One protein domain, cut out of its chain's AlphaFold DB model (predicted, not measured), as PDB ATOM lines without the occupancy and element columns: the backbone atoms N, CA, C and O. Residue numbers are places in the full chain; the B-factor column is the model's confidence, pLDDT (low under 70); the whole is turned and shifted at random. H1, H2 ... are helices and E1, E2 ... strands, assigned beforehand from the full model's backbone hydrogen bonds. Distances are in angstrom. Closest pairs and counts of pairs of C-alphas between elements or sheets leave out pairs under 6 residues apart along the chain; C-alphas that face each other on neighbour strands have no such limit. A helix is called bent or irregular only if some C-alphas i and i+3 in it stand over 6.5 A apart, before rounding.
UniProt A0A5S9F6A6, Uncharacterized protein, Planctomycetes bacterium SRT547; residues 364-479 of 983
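This is residues 364 to 479 of the 983 residues of an uncharacterized protein of Planctomycetes bacterium SRT547 (UniProt A0A5S9F6A6). What shape do these coordinates draw? A strongly twisted wall of four antiparallel strands has two helices, H1 and H3, covering one face, as two layers, while no named helix covers its other face. H2 packs on H3, and residues 471 to 477, of which 475 to 477 belong to H4, stick out. What is it made of? The printed part has 116 residues with four named helices and four named strands, in the order H1 E1 E2 E3 H2 E4 H3 H4; the sheet's order is E1 - E2 - E3 - E4, and the class is mixed, helices and strands. How large is it? It is compact, with a radius of gyration of the C-alphas of 14.4 A and spans of 43 by 34 by 22 A.

How do the strands pair? E1, residues 388 to 394, E2, residues 403 to 411, and E3, residues 417 to 421, form a meander, each strand the antiparallel neighbour of the one before, in two hairpins; N 391 and O 407, 2.8 A, and N 410 and O 418, 2.8 A, are within hydrogen-bond range. E4, residues 445 to 448, is antiparallel to E3, with N 417 and O 448 at 2.8 A. Which helices are on the sheet? H1, residues 367 to 383, has a height over the sheet of 8.5 A and runs along E2, only just, at 29 degrees on the local plane. H3, residues 450 to 472, is on the same face at a height over the sheet of 9.0 A, along E3 at 8 degrees on the local plane. H2, residues 426 to 433, only grazes the sheet with residues 426 to 430. How do the helices meet? H1 and H3 touch, closest at the C-alphas of His 375 and Ala 457, 5.3 A, opposite ways at a tilt of 37 degrees, only just steep. H3 touches H2 with residues 459 to 466 alone, closest at the C-alphas of Leu 428 and Ala 463, 6.1 A, at a steep tilt of 54 degrees, opposite ways. H4, residues 475 to 479, touches no helix and is not on the sheet. Are the helix backbones complete? Every O i to N i+4 pair is within hydrogen-bond range in H1, H2 and H4, and 17 of 19 are in H3.

Where are the anchors? H1 begins at C-alpha 367 (1.443, -5.578, 41.971), and H4 ends at C-alpha 479 (5.060, 10.269, 65.157). Which elements are long? H3 measures 33.9 A, H1 23.8 A, E2 23.2 A and E1 19.7 A from first to last C-alpha. Is H3 straight? It has a kink of 26 degrees near residue 457 and is irregular, with C-alphas 451 and 454 8.0 A apart.

How far does it reach? The two C-alphas farthest apart, those of Asn 384 and Asp 476, are 45.9 A apart. Are there cuts or long links? The printed part has no cut, and the link from H2 to E4, 11 residues, is long. Where is confidence low? The mean pLDDT of the printed part is 70.4, and residues 393 to 405, 426 to 437 and 466 to 479 are among those under 70.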
ATOM      1  N   PRO A 364      -6.217  -9.735  44.825       51.91
ATOM      2  CA  PRO A 364      -6.406  -8.755  43.753       51.91
ATOM      3  C   PRO A 364      -5.446  -7.558  43.882       51.91
ATOM      4  O   PRO A 364      -5.328  -6.759  42.961       51.91
ATOM      5  N   ASN A 365      -4.715  -7.461  44.999       56.75
ATOM      6  CA  ASN A 365      -3.701  -6.446  45.271       56.75
ATOM      7  C   ASN A 365      -2.273  -6.888  44.917       56.75
ATOM      8  O   ASN A 365      -1.314  -6.269  45.372       56.75
ATOM      9  N   ARG A 366      -2.080  -7.970  44.147       67.38
ATOM     10  CA  ARG A 366      -0.732  -8.272  43.646       67.38
ATOM     11  C   ARG A 366      -0.292  -7.162  42.692       67.38
ATOM     12  O   ARG A 366      -1.045  -6.887  41.752       67.38
ATOM     13  N   PRO A 367       0.936  -6.632  42.839       73.56
ATOM     14  CA  PRO A 367       1.443  -5.578  41.971       73.56
ATOM     15  C   PRO A 367       1.256  -5.862  40.484       73.56
ATOM     16  O   PRO A 367       0.771  -5.026  39.738       73.56
ATOM     17  N   ALA A 368       1.551  -7.096  40.063       73.00
ATOM     18  CA  ALA A 368       1.431  -7.505  38.668       73.00
ATOM     19  C   ALA A 368      -0.020  -7.520  38.148       73.00
ATOM     20  O   ALA A 368      -0.256  -7.176  36.992       73.00
ATOM     21  N   ILE A 369      -0.994  -7.915  38.979       73.44
ATOM     22  CA  ILE A 369      -2.410  -7.973  38.578       73.44
ATOM     23  C   ILE A 369      -2.996  -6.564  38.561       73.44
ATOM     24  O   ILE A 369      -3.616  -6.195  37.569       73.44
ATOM     25  N   ARG A 370      -2.740  -5.751  39.597       78.50
ATOM     26  CA  ARG A 370      -3.176  -4.349  39.621       78.50
ATOM     27  C   ARG A 370      -2.573  -3.553  38.477       78.50
ATOM     28  O   ARG A 370      -3.321  -2.892  37.768       78.50
ATOM     29  N   LEU A 371      -1.269  -3.693  38.225       84.19
ATOM     30  CA  LEU A 371      -0.601  -3.062  37.088       84.19
ATOM     31  C   LEU A 371      -1.269  -3.441  35.763       84.19
ATOM     32  O   LEU A 371      -1.553  -2.564  34.951       84.19
ATOM     33  N   LYS A 372      -1.573  -4.732  35.564       84.50
ATOM     34  CA  LYS A 372      -2.300  -5.210  34.383       84.50
ATOM     35  C   LYS A 372      -3.698  -4.588  34.290       84.50
ATOM     36  O   LYS A 372      -4.051  -4.080  33.234       84.50
ATOM     37  N   THR A 373      -4.468  -4.566  35.378       81.38
ATOM     38  CA  THR A 373      -5.811  -3.963  35.413       81.38
ATOM     39  C   THR A 373      -5.774  -2.457  35.144       81.38
ATOM     40  O   THR A 373      -6.594  -1.959  34.376       81.38
ATOM     41  N   ILE A 374      -4.809  -1.730  35.717       83.50
ATOM     42  CA  ILE A 374      -4.597  -0.300  35.452       83.50
ATOM     43  C   ILE A 374      -4.262  -0.100  33.976       83.50
ATOM     44  O   ILE A 374      -4.863   0.746  33.320       83.50
ATOM     45  N   HIS A 375      -3.338  -0.895  33.436       88.19
ATOM     46  CA  HIS A 375      -2.936  -0.821  32.038       88.19
ATOM     47  C   HIS A 375      -4.105  -1.094  31.080       88.19
ATOM     48  O   HIS A 375      -4.327  -0.321  30.147       88.19
ATOM     49  N   GLU A 376      -4.874  -2.160  31.311       86.00
ATOM     50  CA  GLU A 376      -6.037  -2.525  30.496       86.00
ATOM     51  C   GLU A 376      -7.119  -1.446  30.553       86.00
ATOM     52  O   GLU A 376      -7.656  -1.062  29.514       86.00
ATOM     53  N   ALA A 377      -7.393  -0.897  31.739       83.38
ATOM     54  CA  ALA A 377      -8.365   0.173  31.903       83.38
ATOM     55  C   ALA A 377      -7.911   1.470  31.219       83.38
ATOM     56  O   ALA A 377      -8.669   2.049  30.445       83.38
ATOM     57  N   LEU A 378      -6.660   1.899  31.424       83.94
ATOM     58  CA  LEU A 378      -6.108   3.070  30.738       83.94
ATOM     59  C   LEU A 378      -6.098   2.880  29.221       83.94
ATOM     60  O   LEU A 378      -6.453   3.808  28.502       83.94
ATOM     61  N   THR A 379      -5.778   1.679  28.733       86.25
ATOM     62  CA  THR A 379      -5.840   1.329  27.306       86.25
ATOM     63  C   THR A 379      -7.273   1.356  26.770       86.25
ATOM     64  O   THR A 379      -7.501   1.776  25.636       86.25
ATOM     65  N   HIS A 380      -8.255   0.929  27.564       84.69
ATOM     66  CA  HIS A 380      -9.668   0.993  27.202       84.69
ATOM     67  C   HIS A 380     -10.154   2.446  27.095       84.69
ATOM     68  O   HIS A 380     -10.739   2.812  26.076       84.69
ATOM     69  N   PHE A 381      -9.850   3.288  28.091       82.50
ATOM     70  CA  PHE A 381     -10.167   4.722  28.062       82.50
ATOM     71  C   PHE A 381      -9.524   5.408  26.853       82.50
ATOM     72  O   PHE A 381     -10.202   6.095  26.086       82.50
ATOM     73  N   ALA A 382      -8.239   5.120  26.647       78.62
ATOM     74  CA  ALA A 382      -7.425   5.538  25.518       78.62
ATOM     75  C   ALA A 382      -8.067   5.213  24.159       78.62
ATOM     76  O   ALA A 382      -8.243   6.104  23.330       78.62
ATOM     77  N   LYS A 383      -8.436   3.948  23.928       84.19
ATOM     78  CA  LYS A 383      -8.987   3.486  22.643       84.19
ATOM     79  C   LYS A 383     -10.399   3.996  22.371       84.19
ATOM     80  O   LYS A 383     -10.719   4.297  21.227       84.19
ATOM     81  N   ASN A 384     -11.231   4.103  23.403       83.50
ATOM     82  CA  ASN A 384     -12.653   4.412  23.239       83.50
ATOM     83  C   ASN A 384     -12.978   5.906  23.328       83.50
ATOM     84  O   ASN A 384     -14.153   6.266  23.352       83.50
ATOM     85  N   ASN A 385     -11.969   6.783  23.391       80.19
ATOM     86  CA  ASN A 385     -12.155   8.232  23.519       80.19
ATOM     87  C   ASN A 385     -13.093   8.634  24.680       80.19
ATOM     88  O   ASN A 385     -13.726   9.690  24.635       80.19
ATOM     89  N   GLN A 386     -13.183   7.816  25.731       81.56
ATOM     90  CA  GLN A 386     -14.076   8.085  26.857       81.56
ATOM     91  C   GLN A 386     -13.630   9.357  27.587       81.56
ATOM     92  O   GLN A 386     -12.457   9.522  27.911       81.56
ATOM     93  N   GLN A 387     -14.566  10.276  27.830       80.50
ATOM     94  CA  GLN A 387     -14.282  11.551  28.500       80.50
ATOM     95  C   GLN A 387     -13.928  11.350  29.983       80.50
ATOM     96  O   GLN A 387     -13.113  12.088  30.534       80.50
ATOM     97  N   GLU A 388     -14.510  10.333  30.622       85.81
ATOM     98  CA  GLU A 388     -14.290  10.005  32.028       85.81
ATOM     99  C   GLU A 388     -14.558   8.517  32.294       85.81
ATOM    100  O   GLU A 388     -15.441   7.919  31.678       85.81
ATOM    101  N   GLY A 389     -13.842   7.937  33.257       84.19
ATOM    102  CA  GLY A 389     -14.259   6.717  33.933       84.19
ATOM    103  C   GLY A 389     -13.449   6.404  35.187       84.19
ATOM    104  O   GLY A 389     -12.579   7.169  35.607       84.19
ATOM    105  N   PHE A 390     -13.785   5.279  35.815       83.50
ATOM    106  CA  PHE A 390     -13.270   4.893  37.124       83.50
ATOM    107  C   PHE A 390     -12.663   3.493  37.083       83.50
ATOM    108  O   PHE A 390     -13.185   2.597  36.420       83.50
ATOM    109  N   ILE A 391     -11.572   3.313  37.822       77.81
ATOM    110  CA  ILE A 391     -10.941   2.026  38.098       77.81
ATOM    111  C   ILE A 391     -11.114   1.766  39.593       77.81
ATOM    112  O   ILE A 391     -10.512   2.450  40.426       77.81
ATOM    113  N   ASP A 392     -11.963   0.798  39.929       74.06
ATOM    114  CA  ASP A 392     -12.265   0.433  41.311       74.06
ATOM    115  C   ASP A 392     -11.386  -0.736  41.770       74.06
ATOM    116  O   ASP A 392     -11.458  -1.832  41.211       74.06
ATOM    117  N   PHE A 393     -10.627  -0.547  42.854       68.25
ATOM    118  CA  PHE A 393      -9.927  -1.639  43.534       68.25
ATOM    119  C   PHE A 393     -10.736  -2.062  44.759       68.25
ATOM    120  O   PHE A 393     -10.855  -1.319  45.736       68.25
ATOM    121  N   LYS A 394     -11.336  -3.255  44.719       59.94
ATOM    122  CA  LYS A 394     -12.109  -3.802  45.846       59.94
ATOM    123  C   LYS A 394     -11.211  -4.635  46.760       59.94
ATOM    124  O   LYS A 394     -10.471  -5.492  46.289       59.94
ATOM    125  N   SER A 395     -11.314  -4.428  48.076       49.25
ATOM    126  CA  SER A 395     -10.782  -5.385  49.053       49.25
ATOM    127  C   SER A 395     -11.660  -6.631  49.036       49.25
ATOM    128  O   SER A 395     -12.839  -6.549  49.374       49.25
ATOM    129  N   HIS A 396     -11.083  -7.790  48.733       44.44
ATOM    130  CA  HIS A 396     -11.705  -9.084  49.013       44.44
ATOM    131  C   HIS A 396     -11.168  -9.668  50.325       44.44
ATOM    132  O   HIS A 396     -10.626 -10.766  50.371       44.44
ATOM    133  N   ARG A 397     -11.332  -8.952  51.444       43.91
ATOM    134  CA  ARG A 397     -11.386  -9.644  52.741       43.91
ATOM    135  C   ARG A 397     -12.751 -10.315  52.848       43.91
ATOM    136  O   ARG A 397     -13.766  -9.647  52.664       43.91
ATOM    137  N   LEU A 398     -12.771 -11.617  53.144       34.16
ATOM    138  CA  LEU A 398     -13.988 -12.396  53.407       34.16
ATOM    139  C   LEU A 398     -14.904 -11.636  54.391       34.16
ATOM    140  O   LEU A 398     -14.640 -11.619  55.591       34.16
ATOM    141  N   GLY A 399     -15.954 -10.988  53.872       42.06
ATOM    142  CA  GLY A 399     -16.977 -10.276  54.650       42.06
ATOM    143  C   GLY A 399     -17.088  -8.758  54.439       42.06
ATOM    144  O   GLY A 399     -18.144  -8.217  54.750       42.06
ATOM    145  N   ASP A 400     -16.087  -8.080  53.861       44.66
ATOM    146  CA  ASP A 400     -16.086  -6.615  53.691       44.66
ATOM    147  C   ASP A 400     -15.920  -6.206  52.215       44.66
ATOM    148  O   ASP A 400     -14.808  -6.103  51.705       44.66
ATOM    149  N   ASN A 401     -17.031  -5.885  51.535       47.03
ATOM    150  CA  ASN A 401     -17.049  -5.286  50.186       47.03
ATOM    151  C   ASN A 401     -16.682  -3.784  50.210       47.03
ATOM    152  O   ASN A 401     -17.394  -2.952  49.642       47.03
ATOM    153  N   LYS A 402     -15.604  -3.394  50.897       52.12
ATOM    154  CA  LYS A 402     -15.121  -2.005  50.850       52.12
ATOM    155  C   LYS A 402     -14.200  -1.804  49.646       52.12
ATOM    156  O   LYS A 402     -13.222  -2.533  49.473       52.12
ATOM    157  N   THR A 403     -14.504  -0.804  48.821       55.00
ATOM    158  CA  THR A 403     -13.570  -0.266  47.822       55.00
ATOM    159  C   THR A 403     -12.359   0.299  48.573       55.00
ATOM    160  O   THR A 403     -12.538   1.133  49.458       55.00
ATOM    161  N   LEU A 404     -11.156  -0.212  48.296       57.84
ATOM    162  CA  LEU A 404      -9.909   0.213  48.948       57.84
ATOM    163  C   LEU A 404      -9.408   1.550  48.406       57.84
ATOM    164  O   LEU A 404      -8.804   2.311  49.156       57.84
ATOM    165  N   SER A 405      -9.632   1.794  47.115       67.06
ATOM    166  CA  SER A 405      -9.256   3.015  46.405       67.06
ATOM    167  C   SER A 405      -9.993   3.084  45.074       67.06
ATOM    168  O   SER A 405     -10.192   2.054  44.418       67.06
ATOM    169  N   GLN A 406     -10.370   4.290  44.664       79.88
ATOM    170  CA  GLN A 406     -10.978   4.545  43.361       79.88
ATOM    171  C   GLN A 406     -10.084   5.500  42.574       79.88
ATOM    172  O   GLN A 406      -9.784   6.603  43.029       79.88
ATOM    173  N   ILE A 407      -9.669   5.082  41.379       81.94
ATOM    174  CA  ILE A 407      -8.894   5.928  40.473       81.94
ATOM    175  C   ILE A 407      -9.828   6.465  39.402       81.94
ATOM    176  O   ILE A 407     -10.370   5.710  38.601       81.94
ATOM    177  N   LYS A 408     -10.010   7.781  39.380       86.38
ATOM    178  CA  LYS A 408     -10.734   8.493  38.335       86.38
ATOM    179  C   LYS A 408      -9.770   8.890  37.222       86.38
ATOM    180  O   LYS A 408      -8.784   9.588  37.463       86.38
ATOM    181  N   VAL A 409     -10.096   8.488  36.002       84.44
ATOM    182  CA  VAL A 409      -9.394   8.837  34.766       84.44
ATOM    183  C   VAL A 409     -10.309   9.759  33.968       84.44
ATOM    184  O   VAL A 409     -11.444   9.407  33.667       84.44
ATOM    185  N   SER A 410      -9.846  10.961  33.648       84.81
ATOM    186  CA  SER A 410     -10.614  11.971  32.908       84.81
ATOM    187  C   SER A 410      -9.770  12.552  31.789       84.81
ATOM    188  O   SER A 410      -8.573  12.750  31.959       84.81
ATOM    189  N   ARG A 411     -10.356  12.823  30.628       79.50
ATOM    190  CA  ARG A 411      -9.637  13.456  29.523       79.50
ATOM    191  C   ARG A 411      -9.655  14.973  29.690       79.50
ATOM    192  O   ARG A 411     -10.666  15.564  30.050       79.50
ATOM    193  N   THR A 412      -8.526  15.613  29.432       82.00
ATOM    194  CA  THR A 412      -8.399  17.075  29.404       82.00
ATOM    195  C   THR A 412      -8.589  17.605  27.985       82.00
ATOM    196  O   THR A 412      -8.441  16.869  27.007       82.00
ATOM    197  N   THR A 413      -8.843  18.908  27.859       77.19
ATOM    198  CA  THR A 413      -8.998  19.608  26.571       77.19
ATOM    199  C   THR A 413      -7.780  19.478  25.652       77.19
ATOM    200  O   THR A 413      -7.920  19.584  24.441       77.19
ATOM    201  N   ASN A 414      -6.599  19.186  26.205       78.31
ATOM    202  CA  ASN A 414      -5.344  19.082  25.459       78.31
ATOM    203  C   ASN A 414      -4.968  17.627  25.122       78.31
ATOM    204  O   ASN A 414      -3.785  17.322  25.009       78.31
ATOM    205  N   ASN A 415      -5.929  16.698  25.039       75.06
ATOM    206  CA  ASN A 415      -5.682  15.265  24.795       75.06
ATOM    207  C   ASN A 415      -4.783  14.553  25.827       75.06
ATOM    208  O   ASN A 415      -4.296  13.454  25.566       75.06
ATOM    209  N   HIS A 416      -4.598  15.133  27.015       79.56
ATOM    210  CA  HIS A 416      -3.948  14.448  28.132       79.56
ATOM    211  C   HIS A 416      -4.996  13.759  29.002       79.56
ATOM    212  O   HIS A 416      -6.087  14.298  29.207       79.56
ATOM    213  N   TRP A 417      -4.648  12.608  29.558       79.00
ATOM    214  CA  TRP A 417      -5.417  11.918  30.582       79.00
ATOM    215  C   TRP A 417      -5.026  12.459  31.953       79.00
ATOM    216  O   TRP A 417      -3.883  12.325  32.378       79.00
ATOM    217  N   LEU A 418      -5.988  13.075  32.624       83.00
ATOM    218  CA  LEU A 418      -5.951  13.468  34.019       83.00
ATOM    219  C   LEU A 418      -6.354  12.275  34.892       83.00
ATOM    220  O   LEU A 418      -7.522  11.881  34.920       83.00
ATOM    221  N   ILE A 419      -5.389  11.732  35.628       81.69
ATOM    222  CA  ILE A 419      -5.592  10.602  36.537       81.69
ATOM    223  C   ILE A 419      -5.539  11.100  37.983       81.69
ATOM    224  O   ILE A 419      -4.600  11.794  38.381       81.69
ATOM    225  N   THR A 420      -6.569  10.764  38.758       80.31
ATOM    226  CA  THR A 420      -6.767  11.187  40.152       80.31
ATOM    227  C   THR A 420      -7.233  10.017  41.006       80.31
ATOM    228  O   THR A 420      -7.905   9.123  40.506       80.31
ATOM    229  N   GLY A 421      -6.891  10.000  42.290       78.31
ATOM    230  CA  GLY A 421      -7.315   8.950  43.212       78.31
ATOM    231  C   GLY A 421      -7.170   9.416  44.651       78.31
ATOM    232  O   GLY A 421      -6.279  10.200  44.964       78.31
ATOM    233  N   ASP A 422      -8.048   8.937  45.522       73.44
ATOM    234  CA  ASP A 422      -8.059   9.232  46.958       73.44
ATOM    235  C   ASP A 422      -6.762   8.816  47.673       73.44
ATOM    236  O   ASP A 422      -6.336   9.486  48.612       73.44
ATOM    237  N   LYS A 423      -6.099   7.763  47.179       70.25
ATOM    238  CA  LYS A 423      -4.786   7.298  47.660       70.25
ATOM    239  C   LYS A 423      -3.582   7.784  46.843       70.25
ATOM    240  O   LYS A 423      -2.445   7.499  47.206       70.25
ATOM    241  N   LEU A 424      -3.795   8.542  45.765       69.50
ATOM    242  CA  LEU A 424      -2.714   9.170  45.001       69.50
ATOM    243  C   LEU A 424      -2.331  10.501  45.674       69.50
ATOM    244  O   LEU A 424      -2.696  11.578  45.206       69.50
ATOM    245  N   ASN A 425      -1.644  10.435  46.822       70.06
ATOM    246  CA  ASN A 425      -1.189  11.636  47.533       70.06
ATOM    247  C   ASN A 425      -0.195  12.431  46.654       70.06
ATOM    248  O   ASN A 425       0.693  11.873  46.006       70.06
ATOM    249  N   LYS A 426      -0.335  13.761  46.668       66.38
ATOM    250  CA  LYS A 426       0.536  14.737  46.007       66.38
ATOM    251  C   LYS A 426       2.019  14.528  46.329       66.38
ATOM    252  O   LYS A 426       2.839  14.686  45.434       66.38
ATOM    253  N   GLU A 427       2.358  14.162  47.563       67.62
ATOM    254  CA  GLU A 427       3.747  13.911  47.986       67.62
ATOM    255  C   GLU A 427       4.331  12.655  47.325       67.62
ATOM    256  O   GLU A 427       5.459  12.671  46.839       67.62
ATOM    257  N   LEU A 428       3.523  11.602  47.205       62.78
ATOM    258  CA  LEU A 428       3.911  10.325  46.608       62.78
ATOM    259  C   LEU A 428       4.146  10.427  45.101       62.78
ATOM    260  O   LEU A 428       5.147   9.938  44.578       62.78
ATOM    261  N   LEU A 429       3.260  11.140  44.406       65.88
ATOM    262  CA  LEU A 429       3.437  11.424  42.982       65.88
ATOM    263  C   LEU A 429       4.639  12.344  42.715       65.88
ATOM    264  O   LEU A 429       5.234  12.271  41.641       65.88
ATOM    265  N   GLN A 430       5.020  13.193  43.676       64.38
ATOM    266  CA  GLN A 430       6.195  14.056  43.558       64.38
ATOM    267  C   GLN A 430       7.506  13.269  43.720       64.38
ATOM    268  O   GLN A 430       8.469  13.566  43.019       64.38
ATOM    269  N   ILE A 431       7.535  12.254  44.592       61.41
ATOM    270  CA  ILE A 431       8.692  11.356  44.758       61.41
ATOM    271  C   ILE A 431       8.945  10.574  43.464       61.41
ATOM    272  O   ILE A 431      10.060  10.584  42.953       61.41
ATOM    273  N   LEU A 432       7.894  10.005  42.867       58.53
ATOM    274  CA  LEU A 432       7.994   9.240  41.616       58.53
ATOM    275  C   LEU A 432       8.420  10.088  40.403       58.53
ATOM    276  O   LEU A 432       8.911   9.544  39.417       58.53
ATOM    277  N   LYS A 433       8.258  11.416  40.464       64.31
ATOM    278  CA  LYS A 433       8.742  12.345  39.429       64.31
ATOM    279  C   LYS A 433      10.271  12.477  39.433       64.31
ATOM    280  O   LYS A 433      10.859  12.728  38.386       64.31
ATOM    281  N   ASN A 434      10.913  12.312  40.590       60.72
ATOM    282  CA  ASN A 434      12.362  12.474  40.728       60.72
ATOM    283  C   ASN A 434      13.157  11.269  40.190       60.72
ATOM    284  O   ASN A 434      14.349  11.409  39.937       60.72
ATOM    285  N   ASP A 435      12.495  10.139  39.925       57.59
ATOM    286  CA  ASP A 435      13.096   8.924  39.351       57.59
ATOM    287  C   ASP A 435      13.210   8.959  37.807       57.59
ATOM    288  O   ASP A 435      13.391   7.927  37.161       57.59
ATOM    289  N   GLY A 436      13.110  10.145  37.191       53.59
ATOM    290  CA  GLY A 436      13.418  10.345  35.768       53.59
ATOM    291  C   GLY A 436      12.314   9.949  34.780       53.59
ATOM    292  O   GLY A 436      12.621   9.610  33.641       53.59
ATOM    293  N   GLN A 437      11.036   9.974  35.183       64.50
ATOM    294  CA  GLN A 437       9.917   9.715  34.265       64.50
ATOM    295  C   GLN A 437       9.309  11.007  33.689       64.50
ATOM    296  O   GLN A 437       8.939  11.918  34.428       64.50
ATOM    297  N   ASP A 438       9.122  11.045  32.364       76.25
ATOM    298  CA  ASP A 438       8.643  12.199  31.577       76.25
ATOM    299  C   ASP A 438       7.133  12.501  31.698       76.25
ATOM    300  O   ASP A 438       6.563  13.212  30.865       76.25
ATOM    301  N   ILE A 439       6.432  11.966  32.703       80.00
ATOM    302  CA  ILE A 439       5.002  12.249  32.890       80.00
ATOM    303  C   ILE A 439       4.830  13.473  33.802       80.00
ATOM    304  O   ILE A 439       5.207  13.430  34.977       80.00
ATOM    305  N   PRO A 440       4.210  14.572  33.326       79.88
ATOM    306  CA  PRO A 440       3.950  15.733  34.161       79.88
ATOM    307  C   PRO A 440       3.016  15.392  35.329       79.88
ATOM    308  O   PRO A 440       1.865  14.992  35.145       79.88
ATOM    309  N   VAL A 441       3.497  15.632  36.548       78.44
ATOM    310  CA  VAL A 441       2.679  15.656  37.767       78.44
ATOM    311  C   VAL A 441       2.445  17.112  38.167       78.44
ATOM    312  O   VAL A 441       3.404  17.865  38.365       78.44
ATOM    313  N   LYS A 442       1.178  17.522  38.289       77.81
ATOM    314  CA  LYS A 442       0.784  18.877  38.718       77.81
ATOM    315  C   LYS A 442      -0.322  18.777  39.765       77.81
ATOM    316  O   LYS A 442      -1.352  18.181  39.503       77.81
ATOM    317  N   GLU A 443      -0.116  19.341  40.957       75.88
ATOM    318  CA  GLU A 443      -1.130  19.374  42.034       75.88
ATOM    319  C   GLU A 443      -1.678  17.996  42.473       75.88
ATOM    320  O   GLU A 443      -2.848  17.875  42.822       75.88
ATOM    321  N   GLY A 444      -0.848  16.947  42.464       69.00
ATOM    322  CA  GLY A 444      -1.293  15.583  42.806       69.00
ATOM    323  C   GLY A 444      -2.120  14.912  41.707       69.00
ATOM    324  O   GLY A 444      -2.848  13.959  41.959       69.00
ATOM    325  N   LYS A 445      -2.015  15.425  40.481       77.81
ATOM    326  CA  LYS A 445      -2.653  14.890  39.284       77.81
ATOM    327  C   LYS A 445      -1.585  14.432  38.303       77.81
ATOM    328  O   LYS A 445      -0.617  15.161  38.074       77.81
ATOM    329  N   LEU A 446      -1.779  13.254  37.723       81.50
ATOM    330  CA  LEU A 446      -0.884  12.686  36.717       81.50
ATOM    331  C   LEU A 446      -1.461  12.956  35.321       81.50
ATOM    332  O   LEU A 446      -2.624  12.634  35.076       81.50
ATOM    333  N   PHE A 447      -0.672  13.583  34.441       82.12
ATOM    334  CA  PHE A 447      -1.079  13.969  33.085       82.12
ATOM    335  C   PHE A 447      -0.384  13.083  32.049       82.12
ATOM    336  O   PHE A 447       0.721  13.391  31.619       82.12
ATOM    337  N   ALA A 448      -1.019  11.988  31.640       83.94
ATOM    338  CA  ALA A 448      -0.427  11.040  30.695       83.94
ATOM    339  C   ALA A 448      -0.976  11.217  29.274       83.94
ATOM    340  O   ALA A 448      -2.174  11.418  29.077       83.94
ATOM    341  N   THR A 449      -0.119  11.098  28.263       84.19
ATOM    342  CA  THR A 449      -0.540  10.959  26.860       84.19
ATOM    343  C   THR A 449      -0.806   9.492  26.503       84.19
ATOM    344  O   THR A 449      -0.449   8.575  27.243       84.19
ATOM    345  N   MET A 450      -1.404   9.244  25.334       75.88
ATOM    346  CA  MET A 450      -1.633   7.889  24.804       75.88
ATOM    347  C   MET A 450      -0.349   7.048  24.713       75.88
ATOM    348  O   MET A 450      -0.376   5.852  24.993       75.88
ATOM    349  N   GLY A 451       0.782   7.670  24.365       82.88
ATOM    350  CA  GLY A 451       2.080   6.988  24.298       82.88
ATOM    351  C   GLY A 451       2.641   6.591  25.667       82.88
ATOM    352  O   GLY A 451       3.542   5.763  25.747       82.88
ATOM    353  N   GLN A 452       2.087   7.138  26.752       88.06
ATOM    354  CA  GLN A 452       2.602   6.999  28.114       88.06
ATOM    355  C   GLN A 452       1.775   6.042  28.986       88.06
ATOM    356  O   GLN A 452       2.017   5.953  30.186       88.06
ATOM    357  N   VAL A 453       0.823   5.287  28.422       83.94
ATOM    358  CA  VAL A 453      -0.074   4.394  29.192       83.94
ATOM    359  C   VAL A 453       0.688   3.392  30.075       83.94
ATOM    360  O   VAL A 453       0.296   3.167  31.217       83.94
ATOM    361  N   ASN A 454       1.801   2.825  29.594       84.25
ATOM    362  CA  ASN A 454       2.627   1.893  30.381       84.25
ATOM    363  C   ASN A 454       3.288   2.572  31.587       84.25
ATOM    364  O   ASN A 454       3.240   2.049  32.697       84.25
ATOM    365  N   GLN A 455       3.887   3.742  31.362       84.56
ATOM    366  CA  GLN A 455       4.549   4.529  32.404       84.56
ATOM    367  C   GLN A 455       3.523   5.030  33.430       84.56
ATOM    368  O   GLN A 455       3.731   4.879  34.628       84.56
ATOM    369  N   ALA A 456       2.365   5.513  32.972       82.25
ATOM    370  CA  ALA A 456       1.270   5.940  33.836       82.25
ATOM    371  C   ALA A 456       0.758   4.789  34.712       82.25
ATOM    372  O   ALA A 456       0.588   4.970  35.915       82.25
ATOM    373  N   ALA A 457       0.567   3.596  34.136       85.25
ATOM    374  CA  ALA A 457       0.145   2.420  34.890       85.25
ATOM    375  C   ALA A 457       1.163   2.027  35.973       85.25
ATOM    376  O   ALA A 457       0.773   1.731  37.102       85.25
ATOM    377  N   LEU A 458       2.460   2.087  35.653       83.44
ATOM    378  CA  LEU A 458       3.539   1.797  36.596       83.44
ATOM    379  C   LEU A 458       3.619   2.833  37.727       83.44
ATOM    380  O   LEU A 458       3.736   2.453  38.889       83.44
ATOM    381  N   MET A 459       3.508   4.129  37.413       81.88
ATOM    382  CA  MET A 459       3.496   5.197  38.423       81.88
ATOM    383  C   MET A 459       2.303   5.070  39.372       81.88
ATOM    384  O   MET A 459       2.451   5.252  40.578       81.88
ATOM    385  N   ILE A 460       1.127   4.732  38.841       81.75
ATOM    386  CA  ILE A 460      -0.074   4.503  39.648       81.75
ATOM    387  C   ILE A 460       0.124   3.304  40.575       81.75
ATOM    388  O   ILE A 460      -0.168   3.414  41.764       81.75
ATOM    389  N   GLU A 461       0.638   2.182  40.067       85.06
ATOM    390  CA  GLU A 461       0.869   0.999  40.900       85.06
ATOM    391  C   GLU A 461       1.901   1.269  41.998       85.06
ATOM    392  O   GLU A 461       1.672   0.918  43.152       85.06
ATOM    393  N   ASN A 462       3.001   1.953  41.680       78.50
ATOM    394  CA  ASN A 462       4.008   2.321  42.677       78.50
ATOM    395  C   ASN A 462       3.430   3.241  43.763       78.50
ATOM    396  O   ASN A 462       3.736   3.068  44.943       78.50
ATOM    397  N   ALA A 463       2.559   4.183  43.387       75.94
ATOM    398  CA  ALA A 463       1.877   5.046  44.345       75.94
ATOM    399  C   ALA A 463       0.898   4.263  45.241       75.94
ATOM    400  O   ALA A 463       0.857   4.499  46.448       75.94
ATOM    401  N   LEU A 464       0.156   3.299  44.681       76.06
ATOM    402  CA  LEU A 464      -0.712   2.405  45.456       76.06
ATOM    403  C   LEU A 464       0.093   1.507  46.406       76.06
ATOM    404  O   LEU A 464      -0.309   1.327  47.552       76.06
ATOM    405  N   LEU A 465       1.240   0.981  45.966       72.25
ATOM    406  CA  LEU A 465       2.121   0.160  46.801       72.25
ATOM    407  C   LEU A 465       2.673   0.926  47.994       72.25
ATOM    408  O   LEU A 465       2.710   0.394  49.100       72.25
ATOM    409  N   ALA A 466       3.088   2.170  47.784       68.56
ATOM    410  CA  ALA A 466       3.555   3.010  48.873       68.56
ATOM    411  C   ALA A 466       2.426   3.356  49.857       68.56
ATOM    412  O   ALA A 466       2.624   3.261  51.065       68.56
ATOM    413  N   ALA A 467       1.221   3.657  49.359       65.69
ATOM    414  CA  ALA A 467       0.055   3.886  50.214       65.69
ATOM    415  C   ALA A 467      -0.339   2.633  51.025       65.69
ATOM    416  O   ALA A 467      -0.733   2.743  52.187       65.69
ATOM    417  N   ASP A 468      -0.207   1.433  50.447       64.56
ATOM    418  CA  ASP A 468      -0.425   0.173  51.165       64.56
ATOM    419  C   ASP A 468       0.619  -0.039  52.277       64.56
ATOM    420  O   ASP A 468       0.285  -0.555  53.344       64.56
ATOM    421  N   LEU A 469       1.878   0.362  52.057       56.31
ATOM    422  CA  LEU A 469       2.940   0.301  53.071       56.31
ATOM    423  C   LEU A 469       2.686   1.280  54.229       56.31
ATOM    424  O   LEU A 469       2.912   0.916  55.388       56.31
ATOM    425  N   ASP A 470       2.152   2.469  53.943       50.34
ATOM    426  CA  ASP A 470       1.757   3.450  54.963       50.34
ATOM    427  C   ASP A 470       0.609   2.929  55.848       50.34
ATOM    428  O   ASP A 470       0.661   3.069  57.068       50.34
ATOM    429  N   GLU A 471      -0.394   2.242  55.281       48.38
ATOM    430  CA  GLU A 471      -1.500   1.644  56.059       48.38
ATOM    431  C   GLU A 471      -1.069   0.457  56.940       48.38
ATOM    432  O   GLU A 471      -1.722   0.140  57.941       48.38
ATOM    433  N   ILE A 472       0.024  -0.221  56.582       39.09
ATOM    434  CA  ILE A 472       0.573  -1.353  57.345       39.09
ATOM    435  C   ILE A 472       1.435  -0.865  58.526       39.09
ATOM    436  O   ILE A 472       1.700  -1.632  59.462       39.09
ATOM    437  N   THR A 473       1.811   0.416  58.542       34.38
ATOM    438  CA  THR A 473       2.705   1.009  59.542       34.38
ATOM    439  C   THR A 473       1.896   1.812  60.581       34.38
ATOM    440  O   THR A 473       1.123   2.691  60.213       34.38
ATOM    441  N   PRO A 474       2.000   1.531  61.899       32.62
ATOM    442  CA  PRO A 474       1.207   2.237  62.909       32.62
ATOM    443  C   PRO A 474       1.487   3.755  62.936       32.62
ATOM    444  O   PRO A 474       2.650   4.140  62.795       32.62
ATOM    445  N   PRO A 475       0.483   4.611  63.229       35.22
ATOM    446  CA  PRO A 475       0.654   6.065  63.368       35.22
ATOM    447  C   PRO A 475       1.749   6.471  64.365       35.22
ATOM    448  O   PRO A 475       2.406   7.493  64.183       35.22
ATOM    449  N   ASP A 476       1.988   5.639  65.381       35.16
ATOM    450  CA  ASP A 476       3.023   5.848  66.398       35.16
ATOM    451  C   ASP A 476       4.438   5.870  65.790       35.16
ATOM    452  O   ASP A 476       5.308   6.596  66.264       35.16
ATOM    453  N   TYR A 477       4.654   5.148  64.683       32.62
ATOM    454  CA  TYR A 477       5.930   5.101  63.964       32.62
ATOM    455  C   TYR A 477       6.157   6.357  63.103       32.62
ATOM    456  O   TYR A 477       7.286   6.829  62.967       32.62
ATOM    457  N   LEU A 478       5.082   6.947  62.568       32.69
ATOM    458  CA  LEU A 478       5.121   8.243  61.880       32.69
ATOM    459  C   LEU A 478       5.332   9.395  62.867       32.69
ATOM    460  O   LEU A 478       6.015  10.354  62.527       32.69
ATOM    461  N   LEU A 479       4.818   9.287  64.097       33.97
ATOM    462  CA  LEU A 479       5.060  10.269  65.157       33.97
ATOM    463  C   LEU A 479       6.527  10.250  65.620       33.97
ATOM    464  O   LEU A 479       7.134  11.304  65.771       33.97
TER     465      LEU A 479